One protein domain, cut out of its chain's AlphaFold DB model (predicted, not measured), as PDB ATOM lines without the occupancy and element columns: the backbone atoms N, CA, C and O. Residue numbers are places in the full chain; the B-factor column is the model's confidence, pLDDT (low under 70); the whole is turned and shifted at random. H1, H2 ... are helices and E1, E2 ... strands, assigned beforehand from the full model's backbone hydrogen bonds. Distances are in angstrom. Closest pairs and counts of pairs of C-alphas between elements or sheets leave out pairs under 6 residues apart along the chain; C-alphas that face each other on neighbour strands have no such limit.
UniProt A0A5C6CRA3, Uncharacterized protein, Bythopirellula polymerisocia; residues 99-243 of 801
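AT A GLANCE: This is residues 99 to 243 of the 801 residues of an uncharacterized protein of Bythopirellula polymerisocia (UniProt A0A5C6CRA3). With little regular structure, this domain is a strongly twisted wall of four strands, E1, E4, E5 and E8, grazed by small helices H1 and H2. Hairpin E2 and E3 lies past one end; hairpin E6 and E7 lies beyond the helices. The printed part has 145 residues, 56 in named elements, mixed class, ordered H1 E1 E2 E3 E4 E5 E6 E7 H2 E8; the sheet E1-E4-E5-E8 is antiparallel. It is compact, radius of gyration of the C-alphas 14.9 A, spanning 43 by 31 by 31 A.

IN THESE COORDINATES: Find C-alpha 101 at (-53.809, -26.388, 1.670); H1 runs from there to residue 109, 12.4 A. Then read E1 at residues 130 to 135, E2 140 to 145, E3 151 to 156, E4 161 to 166, E5 184 to 190, 16.4 A long, E6 215 to 217, E7 222 to 224 and H2 233 to 236. E8, residues 237 to 242, ends at (-41.830, -14.487, -10.860).

HOW THE PARTS SIT: Look within hydrogen-bond range for N 163 and O 134 of E4 and E1, 2.8 A, N 189 and O 162 of hairpin E4 and E5, 2.8 A, and N 188 and O 238 of E5 and E8, 2.8 A. H1 touches H2, closest C-alphas Phe 107 and Phe 233, 6.3 A. H1 has 4 of 5 O i to N i+4 pairs within range; H2 is too short for one.

THE WHOLE: The printed part has no cut. Links H1 to E1, E4 to E5 and E5 to E6 are long. Confidence is under 70 in 55 residues, among them 109 to 129 and 206 to 228.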
ATOM      1  N   VAL A  99     -47.237 -28.238   5.913       82.44
ATOM      2  CA  VAL A  99     -48.020 -27.103   5.389       82.44
ATOM      3  C   VAL A  99     -49.433 -27.583   5.049       82.44
ATOM      4  O   VAL A  99     -49.572 -28.672   4.488       82.44
ATOM      5  N   LEU A 100     -50.474 -26.795   5.344       80.50
ATOM      6  CA  LEU A 100     -51.863 -27.085   4.950       80.50
ATOM      7  C   LEU A 100     -52.254 -26.424   3.614       80.50
ATOM      8  O   LEU A 100     -51.643 -25.433   3.205       80.50
ATOM      9  N   ASP A 101     -53.285 -26.950   2.935       76.56
ATOM     10  CA  ASP A 101     -53.809 -26.388   1.670       76.56
ATOM     11  C   ASP A 101     -54.198 -24.904   1.835       76.56
ATOM     12  O   ASP A 101     -53.964 -24.090   0.943       76.56
ATOM     13  N   GLU A 102     -54.711 -24.519   3.009       75.00
ATOM     14  CA  GLU A 102     -55.039 -23.134   3.351       75.00
ATOM     15  C   GLU A 102     -53.802 -22.225   3.426       75.00
ATOM     16  O   GLU A 102     -53.800 -21.157   2.812       75.00
ATOM     17  N   ASP A 103     -52.751 -22.643   4.141       76.94
ATOM     18  CA  ASP A 103     -51.523 -21.857   4.342       76.94
ATOM     19  C   ASP A 103     -50.826 -21.578   3.000       76.94
ATOM     20  O   ASP A 103     -50.423 -20.452   2.692       76.94
ATOM     21  N   PHE A 104     -50.769 -22.611   2.162       78.25
ATOM     22  CA  PHE A 104     -50.213 -22.568   0.815       78.25
ATOM     23  C   PHE A 104     -51.049 -21.675  -0.119       78.25
ATOM     24  O   PHE A 104     -50.521 -20.815  -0.830       78.25
ATOM     25  N   ALA A 105     -52.380 -21.787  -0.054       74.44
ATOM     26  CA  ALA A 105     -53.289 -20.954  -0.834       74.44
ATOM     27  C   ALA A 105     -53.332 -19.481  -0.374       74.44
ATOM     28  O   ALA A 105     -53.771 -18.625  -1.156       74.44
ATOM     29  N   PHE A 106     -52.904 -19.162   0.856       73.50
ATOM     30  CA  PHE A 106     -52.653 -17.784   1.288       73.50
ATOM     31  C   PHE A 106     -51.368 -17.233   0.673       73.50
ATOM     32  O   PHE A 106     -51.412 -16.134   0.115       73.50
ATOM     33  N   PHE A 107     -50.271 -18.000   0.683       77.50
ATOM     34  CA  PHE A 107     -49.024 -17.588   0.035       77.50
ATOM     35  C   PHE A 107     -49.231 -17.288  -1.456       77.50
ATOM     36  O   PHE A 107     -48.797 -16.239  -1.925       77.50
ATOM     37  N   TYR A 108     -49.929 -18.131  -2.223       73.38
ATOM     38  CA  TYR A 108     -50.167 -17.846  -3.648       73.38
ATOM     39  C   TYR A 108     -50.946 -16.554  -3.916       73.38
ATOM     40  O   TYR A 108     -50.708 -15.889  -4.920       73.38
ATOM     41  N   ARG A 109     -51.870 -16.178  -3.027       66.56
ATOM     42  CA  ARG A 109     -52.720 -14.991  -3.206       66.56
ATOM     43  C   ARG A 109     -52.119 -13.710  -2.634       66.56
ATOM     44  O   ARG A 109     -52.614 -12.630  -2.948       66.56
ATOM     45  N   SER A 110     -51.083 -13.798  -1.801       62.41
ATOM     46  CA  SER A 110     -50.438 -12.623  -1.221       62.41
ATOM     47  C   SER A 110     -49.525 -11.924  -2.230       62.41
ATOM     48  O   SER A 110     -48.478 -12.462  -2.598       62.41
ATOM     49  N   VAL A 111     -49.856 -10.678  -2.579       58.72
ATOM     50  CA  VAL A 111     -48.836  -9.713  -3.011       58.72
ATOM     51  C   VAL A 111     -47.941  -9.429  -1.805       58.72
ATOM     52  O   VAL A 111     -48.445  -9.002  -0.763       58.72
ATOM     53  N   ASP A 112     -46.636  -9.658  -1.937       53.44
ATOM     54  CA  ASP A 112     -45.668  -9.324  -0.890       53.44
ATOM     55  C   ASP A 112     -45.420  -7.807  -0.884       53.44
ATOM     56  O   ASP A 112     -44.545  -7.268  -1.566       53.44
ATOM     57  N   LEU A 113     -46.275  -7.078  -0.164       49.62
ATOM     58  CA  LEU A 113     -46.039  -5.667   0.107       49.62
ATOM     59  C   LEU A 113     -44.910  -5.559   1.131       49.62
ATOM     60  O   LEU A 113     -45.008  -6.136   2.209       49.62
ATOM     61  N   ALA A 114     -43.927  -4.687   0.877       42.31
ATOM     62  CA  ALA A 114     -42.782  -4.414   1.764       42.31
ATOM     63  C   ALA A 114     -43.133  -3.962   3.210       42.31
ATOM     64  O   ALA A 114     -42.245  -3.667   4.008       42.31
ATOM     65  N   SER A 115     -44.420  -3.871   3.549       45.19
ATOM     66  CA  SER A 115     -44.964  -3.689   4.896       45.19
ATOM     67  C   SER A 115     -45.391  -4.986   5.609       45.19
ATOM     68  O   SER A 115     -45.925  -4.880   6.711       45.19
ATOM     69  N   GLY A 116     -45.238  -6.172   5.006       49.25
ATOM     70  CA  GLY A 116     -45.704  -7.457   5.562       49.25
ATOM     71  C   GLY A 116     -47.231  -7.634   5.550       49.25
ATOM     72  O   GLY A 116     -47.789  -8.346   6.386       49.25
ATOM     73  N   ILE A 117     -47.932  -6.935   4.648       50.84
ATOM     74  CA  ILE A 117     -49.400  -6.974   4.547       50.84
ATOM     75  C   ILE A 117     -49.785  -7.624   3.221       50.84
ATOM     76  O   ILE A 117     -49.500  -7.074   2.162       50.84
ATOM     77  N   ALA A 118     -50.484  -8.750   3.296       55.69
ATOM     78  CA  ALA A 118     -51.065  -9.440   2.158       55.69
ATOM     79  C   ALA A 118     -52.511  -8.970   1.916       55.69
ATOM     80  O   ALA A 118     -53.320  -8.871   2.844       55.69
ATOM     81  N   ASP A 119     -52.873  -8.733   0.655       58.25
ATOM     82  CA  ASP A 119     -54.267  -8.522   0.251       58.25
ATOM     83  C   ASP A 119     -54.821  -9.795  -0.403       58.25
ATOM     84  O   ASP A 119     -54.586 -10.068  -1.576       58.25
ATOM     85  N   ALA A 120     -55.578 -10.586   0.363       55.31
ATOM     86  CA  ALA A 120     -56.185 -11.821  -0.138       55.31
ATOM     87  C   ALA A 120     -57.435 -11.587  -1.017       55.31
ATOM     88  O   ALA A 120     -58.009 -12.553  -1.523       55.31
ATOM     89  N   SER A 121     -57.857 -10.332  -1.232       54.69
ATOM     90  CA  SER A 121     -58.937  -9.972  -2.166       54.69
ATOM     91  C   SER A 121     -58.456  -9.739  -3.610       54.69
ATOM     92  O   SER A 121     -59.275  -9.497  -4.504       54.69
ATOM     93  N   LEU A 122     -57.140  -9.850  -3.825       56.25
ATOM     94  CA  LEU A 122     -56.411  -9.453  -5.032       56.25
ATOM     95  C   LEU A 122     -55.882 -10.637  -5.875       56.25
ATOM     96  O   LEU A 122     -55.173 -10.410  -6.851       56.25
ATOM     97  N   GLY A 123     -56.204 -11.883  -5.501       49.25
ATOM     98  CA  GLY A 123     -55.633 -13.102  -6.091       49.25
ATOM     99  C   GLY A 123     -56.589 -13.949  -6.946       49.25
ATOM    100  O   GLY A 123     -57.801 -13.960  -6.730       49.25
ATOM    101  N   GLY A 124     -56.001 -14.694  -7.890       50.59
ATOM    102  CA  GLY A 124     -56.666 -15.630  -8.805       50.59
ATOM    103  C   GLY A 124     -57.111 -16.965  -8.163       50.59
ATOM    104  O   GLY A 124     -57.312 -17.036  -6.946       50.59
ATOM    105  N   PRO A 125     -57.328 -18.034  -8.963       48.59
ATOM    106  CA  PRO A 125     -57.929 -19.278  -8.483       48.59
ATOM    107  C   PRO A 125     -57.094 -19.964  -7.394       48.59
ATOM    108  O   PRO A 125     -55.881 -20.089  -7.490       48.59
ATOM    109  N   ALA A 126     -57.775 -20.468  -6.364       47.97
ATOM    110  CA  ALA A 126     -57.182 -21.064  -5.162       47.97
ATOM    111  C   ALA A 126     -56.564 -22.467  -5.359       47.97
ATOM    112  O   ALA A 126     -56.444 -23.208  -4.390       47.97
ATOM    113  N   LEU A 127     -56.289 -22.873  -6.601       51.53
ATOM    114  CA  LEU A 127     -56.138 -24.276  -7.005       51.53
ATOM    115  C   LEU A 127     -54.871 -24.530  -7.835       51.53
ATOM    116  O   LEU A 127     -54.874 -25.429  -8.668       51.53
ATOM    117  N   GLY A 128     -53.809 -23.750  -7.621       54.31
ATOM    118  CA  GLY A 128     -52.500 -24.064  -8.192       54.31
ATOM    119  C   GLY A 128     -52.083 -25.488  -7.826       54.31
ATOM    120  O   GLY A 128     -52.055 -25.858  -6.647       54.31
ATOM    121  N   THR A 129     -51.826 -26.305  -8.840       61.81
ATOM    122  CA  THR A 129     -51.111 -27.574  -8.725       61.81
ATOM    123  C   THR A 129     -49.637 -27.276  -8.981       61.81
ATOM    124  O   THR A 129     -49.298 -26.920 -10.111       61.81
ATOM    125  N   PRO A 130     -48.774 -27.369  -7.950       73.25
ATOM    126  CA  PRO A 130     -47.330 -27.339  -8.134       73.25
ATOM    127  C   PRO A 130     -46.918 -28.351  -9.189       73.25
ATOM    128  O   PRO A 130     -47.462 -29.454  -9.202       73.25
ATOM    129  N   ALA A 131     -46.000 -27.953 -10.061       73.81
ATOM    130  CA  ALA A 131     -45.591 -28.769 -11.195       73.81
ATOM    131  C   ALA A 131     -44.423 -29.704 -10.846       73.81
ATOM    132  O   ALA A 131     -44.339 -30.787 -11.404       73.81
ATOM    133  N   SER A 132     -43.568 -29.297  -9.899       83.56
ATOM    134  CA  SER A 132     -42.459 -30.093  -9.372       83.56
ATOM    135  C   SER A 132     -41.990 -29.602  -8.005       83.56
ATOM    136  O   SER A 132     -42.249 -28.459  -7.603       83.56
ATOM    137  N   PHE A 133     -41.304 -30.482  -7.280       87.50
ATOM    138  CA  PHE A 133     -40.824 -30.284  -5.921       87.50
ATOM    139  C   PHE A 133     -39.461 -30.960  -5.723       87.50
ATOM    140  O   PHE A 133     -39.378 -32.181  -5.728       87.50
ATOM    141  N   LEU A 134     -38.398 -30.190  -5.464       93.31
ATOM    142  CA  LEU A 134     -37.058 -30.727  -5.175       93.31
ATOM    143  C   LEU A 134     -36.432 -30.092  -3.931       93.31
ATOM    144  O   LEU A 134     -36.607 -28.903  -3.662       93.31
ATOM    145  N   LEU A 135     -35.635 -30.867  -3.194       95.44
ATOM    146  CA  LEU A 135     -34.834 -30.360  -2.076       95.44
ATOM    147  C   LEU A 135     -33.499 -29.780  -2.549       95.44
ATOM    148  O   LEU A 135     -32.960 -30.206  -3.566       95.44
ATOM    149  N   ASN A 136     -32.920 -28.847  -1.787       95.88
ATOM    150  CA  ASN A 136     -31.573 -28.352  -2.073       95.88
ATOM    151  C   ASN A 136     -30.513 -29.460  -1.849       95.88
ATOM    152  O   ASN A 136     -30.418 -29.977  -0.731       95.88
ATOM    153  N   PRO A 137     -29.682 -29.811  -2.852       94.75
ATOM    154  CA  PRO A 137     -28.721 -30.915  -2.744       94.75
ATOM    155  C   PRO A 137     -27.413 -30.500  -2.055       94.75
ATOM    156  O   PRO A 137     -26.695 -31.332  -1.504       94.75
ATOM    157  N   ALA A 138     -27.109 -29.200  -2.055       95.44
ATOM    158  CA  ALA A 138     -25.907 -28.607  -1.480       95.44
ATOM    159  C   ALA A 138     -26.264 -27.519  -0.447       95.44
ATOM    160  O   ALA A 138     -27.394 -27.014  -0.441       95.44
ATOM    161  N   PRO A 139     -25.327 -27.121   0.437       96.31
ATOM    162  CA  PRO A 139     -25.549 -25.990   1.326       96.31
ATOM    163  C   PRO A 139     -25.785 -24.687   0.548       96.31
ATOM    164  O   PRO A 139     -25.008 -24.347  -0.346       96.31
ATOM    165  N   LEU A 140     -26.806 -23.922   0.937       95.19
ATOM    166  CA  LEU A 140     -27.145 -22.628   0.335       95.19
ATOM    167  C   LEU A 140     -26.963 -21.500   1.351       95.19
ATOM    168  O   LEU A 140     -27.503 -21.550   2.457       95.19
ATOM    169  N   THR A 141     -26.215 -20.458   0.980       93.56
ATOM    170  CA  THR A 141     -26.039 -19.257   1.815       93.56
ATOM    171  C   THR A 141     -26.975 -18.163   1.326       93.56
ATOM    172  O   THR A 141     -26.727 -17.544   0.295       93.56
ATOM    173  N   LEU A 142     -28.062 -17.932   2.061       89.62
ATOM    174  CA  LEU A 142     -29.121 -17.010   1.667       89.62
ATOM    175  C   LEU A 142     -29.027 -15.684   2.420       89.62
ATOM    176  O   LEU A 142     -28.979 -15.655   3.654       89.62
ATOM    177  N   THR A 143     -29.121 -14.587   1.664       85.62
ATOM    178  CA  THR A 143     -29.425 -13.270   2.234       85.62
ATOM    179  C   THR A 143     -30.926 -13.192   2.470       85.62
ATOM    180  O   THR A 143     -31.711 -13.197   1.525       85.62
ATOM    181  N   ILE A 144     -31.322 -13.109   3.732       77.81
ATOM    182  CA  ILE A 144     -32.720 -13.089   4.173       77.81
ATOM    183  C   ILE A 144     -32.996 -11.785   4.932       77.81
ATOM    184  O   ILE A 144     -32.137 -11.349   5.708       77.81
ATOM    185  N   PRO A 145     -34.147 -11.121   4.729       70.94
ATOM    186  CA  PRO A 145     -34.542 -10.016   5.590       70.94
ATOM    187  C   PRO A 145     -34.728 -10.465   7.052       70.94
ATOM    188  O   PRO A 145     -34.793 -11.650   7.372       70.94
ATOM    189  N   THR A 146     -34.793  -9.502   7.967       69.00
ATOM    190  CA  THR A 146     -35.069  -9.723   9.392       69.00
ATOM    191  C   THR A 146     -36.336  -8.978   9.797       69.00
ATOM    192  O   THR A 146     -36.571  -7.860   9.332       69.00
ATOM    193  N   GLY A 147     -37.108  -9.514  10.752       56.66
ATOM    194  CA  GLY A 147     -38.307  -8.849  11.300       56.66
ATOM    195  C   GLY A 147     -38.059  -7.466  11.937       56.66
ATOM    196  O   GLY A 147     -38.998  -6.765  12.306       56.66
ATOM    197  N   SER A 148     -36.795  -7.047  12.056       63.56
ATOM    198  CA  SER A 148     -36.342  -5.741  12.546       63.56
ATOM    199  C   SER A 148     -35.955  -4.730  11.450       63.56
ATOM    200  O   SER A 148     -35.498  -3.636  11.786       63.56
ATOM    201  N   GLY A 149     -36.131  -5.057  10.162       63.84
ATOM    202  CA  GLY A 149     -35.866  -4.141   9.042       63.84
ATOM    203  C   GLY A 149     -34.406  -4.092   8.572       63.84
ATOM    204  O   GLY A 149     -33.936  -3.043   8.130       63.84
ATOM    205  N   GLY A 150     -33.679  -5.205   8.688       75.06
ATOM    206  CA  GLY A 150     -32.348  -5.408   8.105       75.06
ATOM    207  C   GLY A 150     -32.284  -6.719   7.316       75.06
ATOM    208  O   GLY A 150     -33.319  -7.301   7.006       75.06
ATOM    209  N   THR A 151     -31.077  -7.199   7.011       81.81
ATOM    210  CA  THR A 151     -30.843  -8.541   6.452       81.81
ATOM    211  C   THR A 151     -29.809  -9.308   7.277       81.81
ATOM    212  O   THR A 151     -28.986  -8.716   7.981       81.81
ATOM    213  N   MET A 152     -29.840 -10.635   7.186       83.94
ATOM    214  CA  MET A 152     -28.821 -11.538   7.716       83.94
ATOM    215  C   MET A 152     -28.459 -12.610   6.680       83.94
ATOM    216  O   MET A 152     -29.194 -12.830   5.722       83.94
ATOM    217  N   GLN A 153     -27.321 -13.273   6.880       89.25
ATOM    218  CA  GLN A 153     -26.956 -14.482   6.139       89.25
ATOM    219  C   GLN A 153     -27.379 -15.706   6.954       89.25
ATOM    220  O   GLN A 153     -27.046 -15.783   8.141       89.25
ATOM    221  N   ARG A 154     -28.061 -16.671   6.330       87.62
ATOM    222  CA  ARG A 154     -28.281 -18.016   6.888       87.62
ATOM    223  C   ARG A 154     -27.740 -19.053   5.915       87.62
ATOM    224  O   ARG A 154     -27.992 -18.970   4.720       87.62
ATOM    225  N   ILE A 155     -26.997 -20.019   6.451       92.31
ATOM    226  CA  ILE A 155     -26.581 -21.206   5.708       92.31
ATOM    227  C   ILE A 155     -27.630 -22.278   5.977       92.31
ATOM    228  O   ILE A 155     -27.812 -22.669   7.130       92.31
ATOM    229  N   TYR A 156     -28.294 -22.721   4.921       93.00
ATOM    230  CA  TYR A 156     -29.172 -23.881   4.912       93.00
ATOM    231  C   TYR A 156     -28.354 -25.106   4.501       93.00
ATOM    232  O   TYR A 156     -27.552 -25.020   3.572       93.00
ATOM    233  N   GLN A 157     -28.498 -26.219   5.214       95.12
ATOM    234  CA  GLN A 157     -27.880 -27.502   4.858       95.12
ATOM    235  C   GLN A 157     -28.681 -28.211   3.748       95.12
ATOM    236  O   GLN A 157     -29.816 -27.809   3.481       95.12
ATOM    237  N   PRO A 158     -28.121 -29.237   3.076       95.19
ATOM    238  CA  PRO A 158     -28.874 -30.064   2.137       95.19
ATOM    239  C   PRO A 158     -30.149 -30.622   2.775       95.19
ATOM    240  O   PRO A 158     -30.104 -31.113   3.905       95.19
ATOM    241  N   GLY A 159     -31.272 -30.536   2.065       94.00
ATOM    242  CA  GLY A 159     -32.571 -30.971   2.579       94.00
ATOM    243  C   GLY A 159     -33.165 -30.105   3.698       94.00
ATOM    244  O   GLY A 159     -33.995 -30.605   4.447       94.00
ATOM    245  N   GLU A 160     -32.766 -28.833   3.841       92.94
ATOM    246  CA  GLU A 160     -33.453 -27.858   4.718       92.94
ATOM    247  C   GLU A 160     -34.370 -26.886   3.950       92.94
ATOM    248  O   GLU A 160     -35.187 -26.191   4.564       92.94
ATOM    249  N   LEU A 161     -34.248 -26.831   2.620       93.94
ATOM    250  CA  LEU A 161     -35.095 -26.055   1.717       93.94
ATOM    251  C   LEU A 161     -35.700 -26.974   0.653       93.94
ATOM    252  O   LEU A 161     -34.978 -27.744   0.021       93.94
ATOM    253  N   ALA A 162     -36.994 -26.815   0.392       93.81
ATOM    254  CA  ALA A 162     -37.608 -27.242  -0.859       93.81
ATOM    255  C   ALA A 162     -37.698 -26.066  -1.837       93.81
ATOM    256  O   ALA A 162     -37.878 -24.916  -1.435       93.81
ATOM    257  N   PHE A 163     -37.611 -26.369  -3.122       93.25
ATOM    258  CA  PHE A 163     -37.914 -25.481  -4.232       93.25
ATOM    259  C   PHE A 163     -39.074 -26.095  -5.008       93.25
ATOM    260  O   PHE A 163     -39.204 -27.317  -5.080       93.25
ATOM    261  N   VAL A 164     -39.952 -25.240  -5.519       88.88
ATOM    262  CA  VAL A 164     -41.240 -25.644  -6.077       88.88
ATOM    263  C   VAL A 164     -41.513 -24.820  -7.327       88.88
ATOM    264  O   VAL A 164     -41.474 -23.586  -7.257       88.88
ATOM    265  N   SER A 165     -41.785 -25.487  -8.449       86.12
ATOM    266  CA  SER A 165     -42.294 -24.849  -9.667       86.12
ATOM    267  C   SER A 165     -43.820 -24.793  -9.640       86.12
ATOM    268  O   SER A 165     -44.492 -25.630  -9.030       86.12
ATOM    269  N   ASP A 166     -44.383 -23.781 -10.291       74.75
ATOM    270  CA  ASP A 166     -45.822 -23.566 -10.357       74.75
ATOM    271  C   ASP A 166     -46.312 -23.419 -11.802       74.75
ATOM    272  O   ASP A 166     -45.835 -22.568 -12.557       74.75
ATOM    273  N   ALA A 167     -47.317 -24.226 -12.152       60.59
ATOM    274  CA  ALA A 167     -48.012 -24.191 -13.434       60.59
ATOM    275  C   ALA A 167     -49.196 -23.200 -13.457       60.59
ATOM    276  O   ALA A 167     -49.955 -23.167 -14.429       60.59
ATOM    277  N   MET A 168     -49.408 -22.388 -12.410       64.12
ATOM    278  CA  MET A 168     -50.473 -21.382 -12.435       64.12
ATOM    279  C   MET A 168     -50.320 -20.396 -13.602       64.12
ATOM    280  O   MET A 168     -49.278 -19.775 -13.827       64.12
ATOM    281  N   GLY A 169     -51.438 -20.185 -14.299       65.62
ATOM    282  CA  GLY A 169     -51.602 -19.062 -15.212       65.62
ATOM    283  C   GLY A 169     -51.537 -17.719 -14.479       65.62
ATOM    284  O   GLY A 169     -51.799 -17.619 -13.277       65.62
ATOM    285  N   VAL A 170     -51.212 -16.669 -15.233       75.62
ATOM    286  CA  VAL A 170     -50.913 -15.332 -14.706       75.62
ATOM    287  C   VAL A 170     -52.030 -14.783 -13.807       75.62
ATOM    288  O   VAL A 170     -53.185 -14.656 -14.221       75.62
ATOM    289  N   ILE A 171     -51.670 -14.413 -12.574       73.81
ATOM    290  CA  ILE A 171     -52.572 -13.793 -11.598       73.81
ATOM    291  C   ILE A 171     -53.031 -12.436 -12.135       73.81
ATOM    292  O   ILE A 171     -52.231 -11.674 -12.675       73.81
ATOM    293  N   ALA A 172     -54.311 -12.105 -11.958       72.75
ATOM    294  CA  ALA A 172     -54.884 -10.843 -12.407       72.75
ATOM    295  C   ALA A 172     -55.771 -10.188 -11.338       72.75
ATOM    296  O   ALA A 172     -56.415 -10.868 -10.538       72.75
ATOM    297  N   GLU A 173     -55.848  -8.856 -11.374       73.25
ATOM    298  CA  GLU A 173     -56.840  -8.071 -10.638       73.25
ATOM    299  C   GLU A 173     -58.279  -8.467 -11.035       73.25
ATOM    300  O   GLU A 173     -58.535  -8.991 -12.121       73.25
ATOM    301  N   GLN A 174     -59.273  -8.106 -10.212       70.75
ATOM    302  CA  GLN A 174     -60.702  -8.364 -10.487       70.75
ATOM    303  C   GLN A 174     -61.230  -7.743 -11.802       70.75
ATOM    304  O   GLN A 174     -62.326  -8.081 -12.248       70.75
ATOM    305  N   ASN A 175     -60.487  -6.817 -12.414       75.75
ATOM    306  CA  ASN A 175     -60.788  -6.208 -13.715       75.75
ATOM    307  C   ASN A 175     -60.155  -6.959 -14.913       75.75
ATOM    308  O   ASN A 175     -60.399  -6.568 -16.054       75.75
ATOM    309  N   GLY A 176     -59.372  -8.018 -14.666       74.94
ATOM    310  CA  GLY A 176     -58.643  -8.794 -15.672       74.94
ATOM    311  C   GLY A 176     -57.224  -8.300 -15.989       74.94
ATOM    312  O   GLY A 176     -56.601  -8.841 -16.898       74.94
ATOM    313  N   THR A 177     -56.699  -7.290 -15.288       82.25
ATOM    314  CA  THR A 177     -55.327  -6.786 -15.479       82.25
ATOM    315  C   THR A 177     -54.293  -7.728 -14.841       82.25
ATOM    316  O   THR A 177     -54.368  -7.942 -13.632       82.25
ATOM    317  N   PRO A 178     -53.313  -8.259 -15.601       80.19
ATOM    318  CA  PRO A 178     -52.266  -9.136 -15.068       80.19
ATOM    319  C   PRO A 178     -51.362  -8.477 -14.015       80.19
ATOM    320  O   PRO A 178     -51.004  -7.306 -14.136       80.19
ATOM    321  N   ILE A 179     -50.927  -9.266 -13.030       80.69
ATOM    322  CA  ILE A 179     -49.989  -8.899 -11.963       80.69
ATOM    323  C   ILE A 179     -48.772  -9.836 -12.052       80.69
ATOM    324  O   ILE A 179     -48.644 -10.819 -11.318       80.69
ATOM    325  N   LEU A 180     -47.874  -9.540 -12.996       83.31
ATOM    326  CA  LEU A 180     -46.741 -10.406 -13.348       83.31
ATOM    327  C   LEU A 180     -45.807 -10.653 -12.150       83.31
ATOM    328  O   LEU A 180     -45.495 -11.792 -11.828       83.31
ATOM    329  N   SER A 181     -45.451  -9.608 -11.402       80.81
ATOM    330  CA  SER A 181     -44.573  -9.719 -10.225       80.81
ATOM    331  C   SER A 181     -45.186 -10.465  -9.030       80.81
ATOM    332  O   SER A 181     -44.461 -10.832  -8.109       80.81
ATOM    333  N   ALA A 182     -46.505 -10.693  -9.019       76.12
ATOM    334  CA  ALA A 182     -47.173 -11.526  -8.014       76.12
ATOM    335  C   ALA A 182     -47.368 -12.977  -8.484       76.12
ATOM    336  O   ALA A 182     -47.580 -13.858  -7.653       76.12
ATOM    337  N   THR A 183     -47.291 -13.229  -9.794       80.62
ATOM    338  CA  THR A 183     -47.381 -14.571 -10.376       80.62
ATOM    339  C   THR A 183     -46.052 -15.280 -10.159       80.62
ATOM    340  O   THR A 183     -45.011 -14.825 -10.630       80.62
ATOM    341  N   LYS A 184     -46.077 -16.380  -9.414       83.00
ATOM    342  CA  LYS A 184     -44.885 -17.125  -9.002       83.00
ATOM    343  C   LYS A 184     -44.628 -18.211 -10.038       83.00
ATOM    344  O   LYS A 184     -45.566 -18.892 -10.425       83.00
ATOM    345  N   LYS A 185     -43.382 -18.353 -10.489       84.44
ATOM    346  CA  LYS A 185     -42.961 -19.459 -11.361       84.44
ATOM    347  C   LYS A 185     -42.129 -20.466 -10.586       84.44
ATOM    348  O   LYS A 185     -42.439 -21.647 -10.630       84.44
ATOM    349  N   ILE A 186     -41.154 -19.994  -9.802       88.31
ATOM    350  CA  ILE A 186     -40.458 -20.805  -8.793       88.31
ATOM    351  C   ILE A 186     -40.413 -20.056  -7.459       88.31
ATOM    352  O   ILE A 186     -40.140 -18.851  -7.383       88.31
ATOM    353  N   PHE A 187     -40.664 -20.786  -6.380       87.88
ATOM    354  CA  PHE A 187     -40.509 -20.312  -5.011       87.88
ATOM    355  C   PHE A 187     -39.813 -21.373  -4.155       87.88
ATOM    356  O   PHE A 187     -39.740 -22.545  -4.518       87.88
ATOM    357  N   ARG A 188     -39.286 -20.948  -3.008       90.38
ATOM    358  CA  ARG A 188     -38.635 -21.812  -2.020       90.38
ATOM    359  C   ARG A 188     -39.430 -21.864  -0.723       90.38
ATOM    360  O   ARG A 188     -40.069 -20.878  -0.349       90.38
ATOM    361  N   TYR A 189     -39.345 -23.001  -0.048       90.38
ATOM    362  CA  TYR A 189     -39.977 -23.323   1.224       90.38
ATOM    363  C   TYR A 189     -38.905 -23.787   2.226       90.38
ATOM    364  O   TYR A 189     -38.214 -24.777   2.002       90.38
ATOM    365  N   ASP A 190     -38.754 -23.057   3.328       89.44
ATOM    366  CA  ASP A 190     -37.966 -23.443   4.501       89.44
ATOM    367  C   ASP A 190     -38.733 -24.520   5.270       89.44
ATOM    368  O   ASP A 190     -39.809 -24.237   5.793       89.44
ATOM    369  N   LEU A 191     -38.193 -25.746   5.344       89.56
ATOM    370  CA  LEU A 191     -38.916 -26.951   5.791       89.56
ATOM    371  C   LEU A 191     -39.361 -26.943   7.271       89.56
ATOM    372  O   LEU A 191     -39.856 -27.950   7.783       89.56
ATOM    373  N   ARG A 192     -39.225 -25.823   7.987       86.81
ATOM    374  CA  ARG A 192     -39.921 -25.581   9.258       86.81
ATOM    375  C   ARG A 192     -41.440 -25.649   9.047       86.81
ATOM    376  O   ARG A 192     -41.977 -25.132   8.070       86.81
ATOM    377  N   LYS A 193     -42.152 -26.282   9.982       85.75
ATOM    378  CA  LYS A 193     -43.618 -26.385   9.927       85.75
ATOM    379  C   LYS A 193     -44.260 -25.008  10.032       85.75
ATOM    380  O   LYS A 193     -43.837 -24.212  10.867       85.75
ATOM    381  N   VAL A 194     -45.297 -24.758   9.240       81.06
ATOM    382  CA  VAL A 194     -46.113 -23.542   9.359       81.06
ATOM    383  C   VAL A 194     -47.107 -23.726  10.506       81.06
ATOM    384  O   VAL A 194     -47.769 -24.754  10.612       81.06
ATOM    385  N   HIS A 195     -47.195 -22.753  11.409       81.19
ATOM    386  CA  HIS A 195     -48.083 -22.820  12.562       81.19
ATOM    387  C   HIS A 195     -49.512 -22.435  12.185       81.19
ATOM    388  O   HIS A 195     -49.791 -21.281  11.854       81.19
ATOM    389  N   ASN A 196     -50.435 -23.378  12.355       74.06
ATOM    390  CA  ASN A 196     -51.855 -23.153  12.144       74.06
ATOM    391  C   ASN A 196     -52.660 -23.541  13.407       74.06
ATOM    392  O   ASN A 196     -52.926 -24.728  13.638       74.06
ATOM    393  N   PRO A 197     -53.051 -22.563  14.252       64.88
ATOM    394  CA  PRO A 197     -53.644 -22.828  15.565       64.88
ATOM    395  C   PRO A 197     -55.084 -23.350  15.493       64.88
ATOM    396  O   PRO A 197     -55.544 -23.980  16.446       64.88
ATOM    397  N   ASP A 198     -55.788 -23.103  14.385       64.56
ATOM    398  CA  ASP A 198     -57.162 -23.571  14.180       64.56
ATOM    399  C   ASP A 198     -57.206 -25.042  13.725       64.56
ATOM    400  O   ASP A 198     -58.216 -25.720  13.937       64.56
ATOM    401  N   PHE A 199     -56.107 -25.555  13.148       63.94
ATOM    402  CA  PHE A 199     -56.071 -26.858  12.470       63.94
ATOM    403  C   PHE A 199     -54.948 -27.819  12.910       63.94
ATOM    404  O   PHE A 199     -54.928 -28.968  12.475       63.94
ATOM    405  N   GLY A 200     -54.081 -27.417  13.844       62.50
ATOM    406  CA  GLY A 200     -53.273 -28.350  14.641       62.50
ATOM    407  C   GLY A 200     -51.854 -28.647  14.146       62.50
ATOM    408  O   GLY A 200     -51.212 -29.535  14.707       62.50
ATOM    409  N   VAL A 201     -51.336 -27.903  13.164       70.25
ATOM    410  CA  VAL A 201     -49.899 -27.921  12.835       70.25
ATOM    411  C   VAL A 201     -49.179 -26.927  13.749       70.25
ATOM    412  O   VAL A 201     -49.492 -25.736  13.751       70.25
ATOM    413  N   ASP A 202     -48.228 -27.405  14.554       73.75
ATOM    414  CA  ASP A 202     -47.453 -26.563  15.472       73.75
ATOM    415  C   ASP A 202     -46.092 -26.186  14.866       73.75
ATOM    416  O   ASP A 202     -45.135 -26.960  14.902       73.75
ATOM    417  N   GLY A 203     -46.025 -24.975  14.311       71.56
ATOM    418  CA  GLY A 203     -44.818 -24.339  13.777       71.56
ATOM    419  C   GLY A 203     -44.048 -23.473  14.779       71.56
ATOM    420  O   GLY A 203     -43.420 -22.491  14.385       71.56
ATOM    421  N   THR A 204     -44.114 -23.754  16.084       75.00
ATOM    422  CA  THR A 204     -43.288 -23.024  17.063       75.00
ATOM    423  C   THR A 204     -41.796 -23.135  16.728       75.00
ATOM    424  O   THR A 204     -41.255 -24.223  16.530       75.00
ATOM    425  N   THR A 205     -41.099 -21.995  16.680       71.12
ATOM    426  CA  THR A 205     -39.690 -21.936  16.277       71.12
ATOM    427  C   THR A 205     -38.860 -21.029  17.176       71.12
ATOM    428  O   THR A 205     -39.329 -20.057  17.756       71.12
ATOM    429  N   THR A 206     -37.570 -21.339  17.279       68.69
ATOM    430  CA  THR A 206     -36.556 -20.426  17.840       68.69
ATOM    431  C   THR A 206     -35.480 -20.077  16.809       68.69
ATOM    432  O   THR A 206     -34.487 -19.428  17.138       68.69
ATOM    433  N   GLN A 207     -35.667 -20.513  15.559       69.25
ATOM    434  CA  GLN A 207     -34.741 -20.291  14.456       69.25
ATOM    435  C   GLN A 207     -35.123 -19.026  13.680       69.25
ATOM    436  O   GLN A 207     -36.299 -18.776  13.435       69.25
ATOM    437  N   GLN A 208     -34.119 -18.250  13.278       67.06
ATOM    438  CA  GLN A 208     -34.282 -17.076  12.414       67.06
ATOM    439  C   GLN A 208     -34.128 -17.483  10.927       67.06
ATOM    440  O   GLN A 208     -33.372 -18.415  10.642       67.06
ATOM    441  N   PRO A 209     -34.797 -16.814   9.969       61.66
ATOM    442  CA  PRO A 209     -35.639 -15.641  10.154       61.66
ATOM    443  C   PRO A 209     -37.011 -16.024  10.715       61.66
ATOM    444  O   PRO A 209     -37.529 -17.113  10.471       61.66
ATOM    445  N   ASP A 210     -37.542 -15.099  11.495       65.75
ATOM    446  CA  ASP A 210     -38.878 -15.090  12.081       65.75
ATOM    447  C   ASP A 210     -39.290 -13.612  11.999       65.75
ATOM    448  O   ASP A 210     -38.682 -12.732  12.625       65.75
ATOM    449  N   TYR A 211     -40.163 -13.319  11.041       65.75
ATOM    450  CA  TYR A 211     -40.596 -11.987  10.654       65.75
ATOM    451  C   TYR A 211     -41.662 -11.469  11.626       65.75
ATOM    452  O   TYR A 211     -42.119 -12.143  12.549       65.75
ATOM    453  N   ALA A 212     -42.047 -10.204  11.455       58.44
ATOM    454  CA  ALA A 212     -43.226  -9.700  12.141       58.44
ATOM    455  C   ALA A 212     -44.487 -10.258  11.461       58.44
ATOM    456  O   ALA A 212     -44.568 -10.262  10.237       58.44
ATOM    457  N   ASN A 213     -45.449 -10.661  12.289       62.28
ATOM    458  CA  ASN A 213     -46.741 -11.273  11.979       62.28
ATOM    459  C   ASN A 213     -47.297 -11.019  10.557       62.28
ATOM    460  O   ASN A 213     -47.651  -9.871  10.239       62.28
ATOM    461  N   ALA A 214     -47.537 -12.084   9.782       64.19
ATOM    462  CA  ALA A 214     -48.332 -12.003   8.555       64.19
ATOM    463  C   ALA A 214     -49.660 -11.274   8.795       64.19
ATOM    464  O   ALA A 214     -50.375 -11.549   9.763       64.19
ATOM    465  N   THR A 215     -50.049 -10.371   7.899       62.66
ATOM    466  CA  THR A 215     -51.296  -9.614   8.059       62.66
ATOM    467  C   THR A 215     -52.127  -9.649   6.780       62.66
ATOM    468  O   THR A 215     -51.772  -9.006   5.799       62.66
ATOM    469  N   ILE A 216     -53.266 -10.348   6.797       60.91
ATOM    470  CA  ILE A 216     -54.239 -10.374   5.693       60.91
ATOM    471  C   ILE A 216     -55.339  -9.343   5.949       60.91
ATOM    472  O   ILE A 216     -55.959  -9.360   7.010       60.91
ATOM    473  N   THR A 217     -55.651  -8.479   4.977       59.84
ATOM    474  CA  THR A 217     -56.799  -7.554   5.073       59.84
ATOM    475  C   THR A 217     -57.795  -7.748   3.930       59.84
ATOM    476  O   THR A 217     -57.534  -7.354   2.804       59.84
ATOM    477  N   ASN A 218     -58.991  -8.264   4.234       56.72
ATOM    478  CA  ASN A 218     -60.085  -8.456   3.264       56.72
ATOM    479  C   ASN A 218     -61.033  -7.239   3.216       56.72
ATOM    480  O   ASN A 218     -62.252  -7.378   3.341       56.72
ATOM    481  N   GLY A 219     -60.478  -6.024   3.154       56.25
ATOM    482  CA  GLY A 219     -61.198  -4.737   3.089       56.25
ATOM    483  C   GLY A 219     -62.061  -4.336   4.306       56.25
ATOM    484  O   GLY A 219     -62.352  -3.154   4.481       56.25
ATOM    485  N   VAL A 220     -62.466  -5.287   5.154       54.75
ATOM    486  CA  VAL A 220     -63.342  -5.079   6.328       54.75
ATOM    487  C   VAL A 220     -62.748  -5.677   7.608       54.75
ATOM    488  O   VAL A 220     -62.880  -5.082   8.674       54.75
ATOM    489  N   ASN A 221     -62.075  -6.825   7.496       56.78
ATOM    490  CA  ASN A 221     -61.398  -7.502   8.600       56.78
ATOM    491  C   ASN A 221     -59.904  -7.618   8.294       56.78
ATOM    492  O   ASN A 221     -59.534  -7.970   7.171       56.78
ATOM    493  N   THR A 222     -59.080  -7.398   9.317       62.25
ATOM    494  CA  THR A 222     -57.652  -7.719   9.313       62.25
ATOM    495  C   THR A 222     -57.443  -8.967  10.168       62.25
ATOM    496  O   THR A 222     -57.791  -8.962  11.349       62.25
ATOM    497  N   ILE A 223     -56.920 -10.034   9.568       60.88
ATOM    498  CA  ILE A 223     -56.524 -11.274  10.240       60.88
ATOM    499  C   ILE A 223     -55.002 -11.257  10.325       60.88
ATOM    500  O   ILE A 223     -54.329 -11.034   9.320       60.88
ATOM    501  N   GLN A 224     -54.472 -11.451  11.525       64.44
ATOM    502  CA  GLN A 224     -53.042 -11.439  11.790       64.44
ATOM    503  C   GLN A 224     -52.615 -12.858  12.170       64.44
ATOM    504  O   GLN A 224     -53.156 -13.417  13.125       64.44
ATOM    505  N   PHE A 225     -51.689 -13.428  11.407       62.44
ATOM    506  CA  PHE A 225     -51.100 -14.746  11.634       62.44
ATOM    507  C   PHE A 225     -49.689 -14.574  12.199       62.44
ATOM    508  O   PHE A 225     -49.093 -13.504  12.077       62.44
ATOM    509  N   GLY A 226     -49.180 -15.615  12.854       58.88
ATOM    510  CA  GLY A 226     -47.855 -15.586  13.465       58.88
ATOM    511  C   GLY A 226     -47.723 -14.626  14.656       58.88
ATOM    512  O   GLY A 226     -48.581 -13.790  14.958       58.88
ATOM    513  N   ALA A 227     -46.616 -14.790  15.366       62.19
ATOM    514  CA  ALA A 227     -46.045 -13.875  16.348       62.19
ATOM    515  C   ALA A 227     -44.602 -14.334  16.574       62.19
ATOM    516  O   ALA A 227     -44.376 -15.539  16.603       62.19
ATOM    517  N   SER A 228     -43.652 -13.416  16.780       66.00
ATOM    518  CA  SER A 228     -42.227 -13.784  16.869       66.00
ATOM    519  C   SER A 228     -41.969 -14.977  17.812       66.00
ATOM    520  O   SER A 228     -42.336 -14.947  18.993       66.00
ATOM    521  N   GLY A 229     -41.354 -16.023  17.259       70.88
ATOM    522  CA  GLY A 229     -41.216 -17.371  17.811       70.88
ATOM    523  C   GLY A 229     -42.149 -18.422  17.185       70.88
ATOM    524  O   GLY A 229     -42.273 -19.523  17.730       70.88
ATOM    525  N   VAL A 230     -42.843 -18.106  16.086       75.44
ATOM    526  CA  VAL A 230     -43.884 -18.956  15.485       75.44
ATOM    527  C   VAL A 230     -43.853 -18.803  13.966       75.44
ATOM    528  O   VAL A 230     -44.292 -17.777  13.461       75.44
ATOM    529  N   THR A 231     -43.387 -19.839  13.260       77.88
ATOM    530  CA  THR A 231     -43.260 -19.849  11.796       77.88
ATOM    531  C   THR A 231     -44.622 -19.680  11.125       77.88
ATOM    532  O   THR A 231     -45.491 -20.539  11.271       77.88
ATOM    533  N   ASP A 232     -44.799 -18.599  10.368       76.50
ATOM    534  CA  ASP A 232     -45.949 -18.374   9.487       76.50
ATOM    535  C   ASP A 232     -45.589 -18.545   7.991       76.50
ATOM    536  O   ASP A 232     -44.499 -19.004   7.635       76.50
ATOM    537  N   PHE A 233     -46.523 -18.247   7.080       75.62
ATOM    538  CA  PHE A 233     -46.307 -18.491   5.649       75.62
ATOM    539  C   PHE A 233     -45.250 -17.562   5.024       75.62
ATOM    540  O   PHE A 233     -44.574 -17.978   4.088       75.62
ATOM    541  N   ASN A 234     -45.051 -16.336   5.525       71.31
ATOM    542  CA  ASN A 234     -43.982 -15.450   5.037       71.31
ATOM    543  C   ASN A 234     -42.629 -15.722   5.709       71.31
ATOM    544  O   ASN A 234     -41.605 -15.323   5.160       71.31
ATOM    545  N   ASP A 235     -42.587 -16.424   6.845       75.25
ATOM    546  CA  ASP A 235     -41.343 -17.011   7.373       75.25
ATOM    547  C   ASP A 235     -40.834 -18.179   6.537       75.25
ATOM    548  O   ASP A 235     -39.623 -18.361   6.375       75.25
ATOM    549  N   ALA A 236     -41.775 -19.002   6.078       81.62
ATOM    550  CA  ALA A 236     -41.504 -20.265   5.425       81.62
ATOM    551  C   ALA A 236     -41.287 -20.123   3.913       81.62
ATOM    552  O   ALA A 236     -40.391 -20.765   3.369       81.62
ATOM    553  N   PHE A 237     -42.081 -19.298   3.229       83.56
ATOM    554  CA  PHE A 237     -42.068 -19.209   1.770       83.56
ATOM    555  C   PHE A 237     -41.439 -17.913   1.250       83.56
ATOM    556  O   PHE A 237     -41.705 -16.822   1.749       83.56
ATOM    557  N   ALA A 238     -40.659 -18.020   0.173       84.25
ATOM    558  CA  ALA A 238     -40.083 -16.877  -0.531       84.25
ATOM    559  C   ALA A 238     -40.080 -17.105  -2.048       84.25
ATOM    560  O   ALA A 238     -39.775 -18.200  -2.513       84.25
ATOM    561  N   VAL A 239     -40.377 -16.066  -2.833       84.94
ATOM    562  CA  VAL A 239     -40.257 -16.121  -4.301       84.94
ATOM    563  C   VAL A 239     -38.777 -16.186  -4.704       84.94
ATOM    564  O   VAL A 239     -37.930 -15.570  -4.049       84.94
ATOM    565  N   VAL A 240     -38.490 -16.967  -5.749       88.69
ATOM    566  CA  VAL A 240     -37.164 -17.126  -6.384       88.69
ATOM    567  C   VAL A 240     -37.203 -16.624  -7.834       88.69
ATOM    568  O   VAL A 240     -36.233 -16.048  -8.325       88.69
ATOM    569  N   MET A 241     -38.341 -16.824  -8.506       88.38
ATOM    570  CA  MET A 241     -38.627 -16.324  -9.846       88.38
ATOM    571  C   MET A 241     -40.131 -16.074 -10.004       88.38
ATOM    572  O   MET A 241     -40.954 -16.963  -9.766       88.38
ATOM    573  N   SER A 242     -40.487 -14.866 -10.426       87.12
ATOM    574  CA  SER A 242     -41.830 -14.487 -10.860       87.12
ATOM    575  C   SER A 242     -41.962 -14.505 -12.386       87.12
ATOM    576  O   SER A 242     -40.979 -14.541 -13.127       87.12
ATOM    577  N   GLU A 243     -43.199 -14.417 -12.861       86.06
ATOM    578  CA  GLU A 243     -43.538 -14.197 -14.270       86.06
ATOM    579  C   GLU A 243     -42.911 -12.902 -14.829       86.06
ATOM    580  O   GLU A 243     -42.502 -12.863 -15.986       86.06
TER     581      GLU A 243